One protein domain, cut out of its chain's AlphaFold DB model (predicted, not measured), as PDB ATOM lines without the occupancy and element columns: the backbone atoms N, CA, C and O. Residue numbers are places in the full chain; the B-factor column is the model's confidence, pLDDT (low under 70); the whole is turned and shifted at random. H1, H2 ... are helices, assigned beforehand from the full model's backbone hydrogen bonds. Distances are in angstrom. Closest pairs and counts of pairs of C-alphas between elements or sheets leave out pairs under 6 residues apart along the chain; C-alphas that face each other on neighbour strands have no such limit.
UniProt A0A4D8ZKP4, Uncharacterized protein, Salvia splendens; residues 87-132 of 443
ATOM      1  N   LEU A  87     134.269  92.180 124.089       69.50
ATOM      2  CA  LEU A  87     133.505  93.292 124.684       69.50
ATOM      3  C   LEU A  87     134.165  93.855 125.950       69.50
ATOM      4  O   LEU A  87     134.186  95.065 126.140       69.50
ATOM      5  N   ARG A  88     134.752  92.986 126.780       74.50
ATOM      6  CA  ARG A  88     135.454  93.391 128.001       74.50
ATOM      7  C   ARG A  88     136.749  94.150 127.695       74.50
ATOM      8  O   ARG A  88     137.040  95.142 128.353       74.50
ATOM      9  N   GLU A  89     137.503  93.744 126.670       78.06
ATOM     10  CA  GLU A  89     138.671  94.510 126.201       78.06
ATOM     11  C   GLU A  89     138.266  95.890 125.658       78.06
ATOM     12  O   GLU A  89     138.982  96.870 125.861       78.06
ATOM     13  N   GLU A  90     137.113  95.990 124.992       78.25
ATOM     14  CA  GLU A  90     136.572  97.273 124.526       78.25
ATOM     15  C   GLU A  90     136.098  98.176 125.671       78.25
ATOM     16  O   GLU A  90     136.319  99.384 125.614       78.25
ATOM     17  N   GLU A  91     135.487  97.601 126.706       79.94
ATOM     18  CA  GLU A  91     135.054  98.299 127.920       79.94
ATOM     19  C   GLU A  91     136.243  98.892 128.683       79.94
ATOM     20  O   GLU A  91     136.242 100.079 129.016       79.94
ATOM     21  N   ILE A  92     137.300  98.102 128.897       79.69
ATOM     22  CA  ILE A  92     138.527  98.554 129.573       79.69
ATOM     23  C   ILE A  92     139.218  99.649 128.757       79.69
ATOM     24  O   ILE A  92     139.688 100.644 129.307       79.69
ATOM     25  N   LEU A  93     139.239  99.518 127.429       80.31
ATOM     26  CA  LEU A  93     139.768 100.564 126.558       80.31
ATOM     27  C   LEU A  93     138.966 101.871 126.690       80.31
ATOM     28  O   LEU A  93     139.563 102.940 126.812       80.31
ATOM     29  N   ALA A  94     137.633 101.795 126.656       78.88
ATOM     30  CA  ALA A  94     136.759 102.964 126.740       78.88
ATOM     31  C   ALA A  94     136.866 103.668 128.101       78.88
ATOM     32  O   ALA A  94     137.011 104.887 128.152       78.88
ATOM     33  N   THR A  95     136.843 102.904 129.194       82.56
ATOM     34  CA  THR A  95     136.978 103.416 130.568       82.56
ATOM     35  C   THR A  95     138.339 104.066 130.796       82.56
ATOM     36  O   THR A  95     138.393 105.224 131.203       82.56
ATOM     37  N   THR A  96     139.432 103.400 130.410       81.19
ATOM     38  CA  THR A  96     140.788 103.959 130.544       81.19
ATOM     39  C   THR A  96     140.936 105.264 129.757       81.19
ATOM     40  O   THR A  96     141.521 106.234 130.236       81.19
ATOM     41  N   LEU A  97     140.390 105.332 128.539       80.88
ATOM     42  CA  LEU A  97     140.419 106.560 127.742       80.88
ATOM     43  C   LEU A  97     139.595 107.686 128.373       80.88
ATOM     44  O   LEU A  97     140.024 108.839 128.327       80.88
ATOM     45  N   LEU A  98     138.453 107.372 128.987       82.88
ATOM     46  CA  LEU A  98     137.632 108.351 129.696       82.88
ATOM     47  C   LEU A  98     138.358 108.910 130.931       82.88
ATOM     48  O   LEU A  98     138.385 110.124 131.129       82.88
ATOM     49  N   GLU A  99     139.015 108.054 131.712       84.06
ATOM     50  CA  GLU A  99     139.836 108.464 132.859       84.06
ATOM     51  C   GLU A  99     141.012 109.349 132.438       84.06
ATOM     52  O   GLU A  99     141.310 110.355 133.084       84.06
ATOM     53  N   LEU A 100     141.657 109.027 131.312       82.75
ATOM     54  CA  LEU A 100     142.711 109.860 130.739       82.75
ATOM     55  C   LEU A 100     142.182 111.247 130.348       82.75
ATOM     56  O   LEU A 100     142.848 112.249 130.624       82.75
ATOM     57  N   VAL A 101     140.989 111.330 129.752       81.62
ATOM     58  CA  VAL A 101     140.335 112.617 129.456       81.62
ATOM     59  C   VAL A 101     140.064 113.391 130.748       81.62
ATOM     60  O   VAL A 101     140.472 114.548 130.844       81.62
ATOM     61  N   ALA A 102     139.467 112.751 131.759       82.38
ATOM     62  CA  ALA A 102     139.171 113.371 133.053       82.38
ATOM     63  C   ALA A 102     140.434 113.867 133.783       82.38
ATOM     64  O   ALA A 102     140.407 114.894 134.455       82.38
ATOM     65  N   CYS A 103     141.564 113.184 133.599       79.94
ATOM     66  CA  CYS A 103     142.857 113.559 134.168       79.94
ATOM     67  C   CYS A 103     143.640 114.590 133.324       79.94
ATOM     68  O   CYS A 103     144.824 114.810 133.583       79.94
ATOM     69  N   GLY A 104     143.045 115.180 132.278       81.31
ATOM     70  CA  GLY A 104     143.699 116.204 131.446       81.31
ATOM     71  C   GLY A 104     144.792 115.673 130.504       81.31
ATOM     72  O   GLY A 104     145.700 116.412 130.098       81.31
ATOM     73  N   TRP A 105     144.741 114.385 130.145       81.75
ATOM     74  CA  TRP A 105     145.683 113.765 129.202       81.75
ATOM     75  C   TRP A 105     145.300 113.961 127.733       81.75
ATOM     76  O   TRP A 105     146.088 113.602 126.857       81.75
ATOM     77  N   LYS A 106     144.129 114.541 127.452       80.88
ATOM     78  CA  LYS A 106     143.695 114.942 126.111       80.88
ATOM     79  C   LYS A 106     143.991 116.431 125.893       80.88
ATOM     80  O   LYS A 106     143.756 117.250 126.772       80.88
ATOM     81  N   SER A 107     144.541 116.749 124.729       72.38
ATOM     82  CA  SER A 107     144.779 118.097 124.203       72.38
ATOM     83  C   SER A 107     144.042 118.263 122.871       72.38
ATOM     84  O   SER A 107     143.566 117.271 122.312       72.38
ATOM     85  N   ASP A 108     143.998 119.480 122.328       64.25
ATOM     86  CA  ASP A 108     143.319 119.790 121.055       64.25
ATOM     87  C   ASP A 108     143.860 118.960 119.877       64.25
ATOM     88  O   ASP A 108     143.128 118.583 118.958       64.25
ATOM     89  N   ASN A 109     145.138 118.580 119.959       70.12
ATOM     90  CA  ASN A 109     145.832 117.757 118.968       70.12
ATOM     91  C   ASN A 109     145.804 116.250 119.290       70.12
ATOM     92  O   ASN A 109     146.455 115.461 118.606       70.12
ATOM     93  N   GLY A 110     145.049 115.829 120.312       76.00
ATOM     94  CA  GLY A 110     144.912 114.434 120.739       76.00
ATOM     95  C   GLY A 110     145.522 114.143 122.112       76.00
ATOM     96  O   GLY A 110     145.749 115.039 122.922       76.00
ATOM     97  N   PHE A 111     145.760 112.866 122.413       80.44
ATOM     98  CA  PHE A 111     146.297 112.442 123.709       80.44
ATOM     99  C   PHE A 111     147.805 112.701 123.841       80.44
ATOM    100  O   PHE A 111     148.564 112.561 122.882       80.44
ATOM    101  N   ARG A 112     148.247 113.042 125.058       79.56
ATOM    102  CA  ARG A 112     149.663 113.262 125.403       79.56
ATOM    103  C   ARG A 112     150.507 112.009 125.157       79.56
ATOM    104  O   ARG A 112     150.033 110.884 125.317       79.56
ATOM    105  N   ALA A 113     151.787 112.199 124.836       79.50
ATOM    106  CA  ALA A 113     152.738 111.102 124.666       79.50
ATOM    107  C   ALA A 113     152.740 110.159 125.888       79.50
ATOM    108  O   ALA A 113     152.701 110.604 127.033       79.50
ATOM    109  N   GLY A 114     152.759 108.848 125.633       80.31
ATOM    110  CA  GLY A 114     152.708 107.815 126.674       80.31
ATOM    111  C   GLY A 114     151.302 107.337 127.064       80.31
ATOM    112  O   GLY A 114     151.194 106.364 127.806       80.31
ATOM    113  N   TYR A 115     150.223 107.930 126.536       80.69
ATOM    114  CA  TYR A 115     148.855 107.463 126.820       80.69
ATOM    115  C   TYR A 115     148.613 106.000 126.403       80.69
ATOM    116  O   TYR A 115     147.918 105.268 127.101       80.69
ATOM    117  N   LEU A 116     149.238 105.549 125.306       80.38
ATOM    118  CA  LEU A 116     149.158 104.158 124.847       80.38
ATOM    119  C   LEU A 116     149.741 103.180 125.870       80.38
ATOM    120  O   LEU A 116     149.157 102.127 126.083       80.38
ATOM    121  N   GLN A 117     150.834 103.547 126.547       82.81
ATOM    122  CA  GLN A 117     151.429 102.710 127.590       82.81
ATOM    123  C   GLN A 117     150.462 102.538 128.766       82.81
ATOM    124  O   GLN A 117     150.271 101.430 129.244       82.81
ATOM    125  N   LYS A 118     149.772 103.612 129.169       80.81
ATOM    126  CA  LYS A 118     148.754 103.548 130.228       80.81
ATOM    127  C   LYS A 118     147.571 102.651 129.861       80.81
ATOM    128  O   LYS A 118     147.060 101.927 130.712       80.81
ATOM    129  N   ILE A 119     147.153 102.687 128.597       83.12
ATOM    130  CA  ILE A 119     146.114 101.793 128.073       83.12
ATOM    131  C   ILE A 119     146.599 100.343 128.098       83.12
ATOM    132  O   ILE A 119     145.885  99.470 128.579       83.12
ATOM    133  N   GLU A 120     147.818 100.083 127.625       83.06
ATOM    134  CA  GLU A 120     148.415  98.748 127.675       83.06
ATOM    135  C   GLU A 120     148.530  98.213 129.104       83.06
ATOM    136  O   GLU A 120     148.246  97.042 129.337       83.06
ATOM    137  N   ASP A 121     148.925  99.053 130.060       82.69
ATOM    138  CA  ASP A 121     149.078  98.665 131.460       82.69
ATOM    139  C   ASP A 121     147.722  98.361 132.111       82.69
ATOM    140  O   ASP A 121     147.612  97.375 132.835       82.69
ATOM    141  N   SER A 122     146.676  99.128 131.785       82.31
ATOM    142  CA  SER A 122     145.307  98.892 132.277       82.31
ATOM    143  C   SER A 122     144.708  97.608 131.694       82.31
ATOM    144  O   SER A 122     144.130  96.797 132.411       82.31
ATOM    145  N   ILE A 123     144.929  97.354 130.399       81.50
ATOM    146  CA  ILE A 123     144.508  96.104 129.752       81.50
ATOM    147  C   ILE A 123     145.304  94.910 130.301       81.50
ATOM    148  O   ILE A 123     144.736  93.837 130.476       81.50
ATOM    149  N   ARG A 124     146.598  95.071 130.606       80.88
ATOM    150  CA  ARG A 124     147.438  94.011 131.191       80.88
ATOM    151  C   ARG A 124     147.117  93.742 132.660       80.88
ATOM    152  O   ARG A 124     147.271  92.607 133.099       80.88
ATOM    153  N   ALA A 125     146.669  94.753 133.404       79.69
ATOM    154  CA  ALA A 125     146.195  94.592 134.775       79.69
ATOM    155  C   ALA A 125     144.944  93.701 134.830       79.69
ATOM    156  O   ALA A 125     144.860  92.811 135.673       79.69
ATOM    157  N   GLU A 126     144.020  93.889 133.887       78.81
ATOM    158  CA  GLU A 126     142.798  93.083 133.774       78.81
ATOM    159  C   GLU A 126     143.042  91.729 133.085       78.81
ATOM    160  O   GLU A 126     142.435  90.718 133.439       78.81
ATOM    161  N   PHE A 127     143.966  91.681 132.121       79.00
ATOM    162  CA  PHE A 127     144.314  90.481 131.362       79.00
ATOM    163  C   PHE A 127     145.835  90.257 131.331       79.00
ATOM    164  O   PHE A 127     146.497  90.630 130.357       79.00
ATOM    165  N   PRO A 128     146.410  89.572 132.337       73.69
ATOM    166  CA  PRO A 128     147.862  89.387 132.449       73.69
ATOM    167  C   PRO A 128     148.517  88.684 131.248       73.69
ATOM    168  O   PRO A 128     149.678  88.939 130.939       73.69
ATOM    169  N   ASN A 129     147.759  87.843 130.535       70.12
ATOM    170  CA  ASN A 129     148.225  87.074 129.376       70.12
ATOM    171  C   ASN A 129     147.870  87.723 128.023       70.12
ATOM    172  O   ASN A 129     147.888  87.054 126.989       70.12
ATOM    173  N   THR A 130     147.486  89.002 128.009       70.06
ATOM    174  CA  THR A 130     147.103  89.699 126.776       70.06
ATOM    175  C   THR A 130     148.309  90.032 125.890       70.06
ATOM    176  O   THR A 130     149.355  90.474 126.366       70.06
ATOM    177  N   ASP A 131     148.154  89.848 124.578       66.31
ATOM    178  CA  ASP A 131     149.122  90.253 123.553       66.31
ATOM    179  C   ASP A 131     148.768  91.609 122.910       66.31
ATOM    180  O   ASP A 131     149.435  92.047 121.968       66.31
ATOM    181  N   LEU A 132     147.739  92.296 123.426       71.69
ATOM    182  CA  LEU A 132     147.297  93.598 122.932       71.69
ATOM    183  C   LEU A 132     148.347  94.679 123.209       71.69
ATOM    184  O   LEU A 132     148.743  94.913 124.350       71.69
TER     185      LEU A 132
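This is residues 87 to 132 of the 443 residues of an uncharacterized protein of Salvia splendens (UniProt A0A4D8ZKP4). Two helices, H1 and then H2, pack on each other slantwise and run opposite ways. A long loop, residues 103 to 114, joins them at one end of the elongated whole, and the tail, residues 127 to 132, turns back at the other. The 46 printed residues hold two named helices and no named strand, and the class is all helix. The whole is only just compact, close to loose, with a radius of gyration of the C-alphas of 10.9 A and spans of 33 by 18 by 14 A.

H1, residues 87 to 102, and H2, residues 115 to 126, touch, and their closest C-alphas, those of Thr 96 and Ile 119, are 6.3 A apart. They run opposite ways at a steep tilt of 46 degrees. In both helices every O i to N i+4 pair is within hydrogen-bond range.

H1 is 22.5 A long and begins with C-alpha 87 at (133.505, 93.292, 124.684). H2 is 17.1 A long and ends with C-alpha 126 at (142.798, 93.083, 133.774).

The C-alphas farthest apart, those of Asp 108 and Asn 129, are 34.1 A apart. The link from H1 to H2 is long, and in it residues 106 to 107 pair antiparallel with 110 to 111. The printed part has no cut. Residues 87, 108 and 131 have pLDDT under 70.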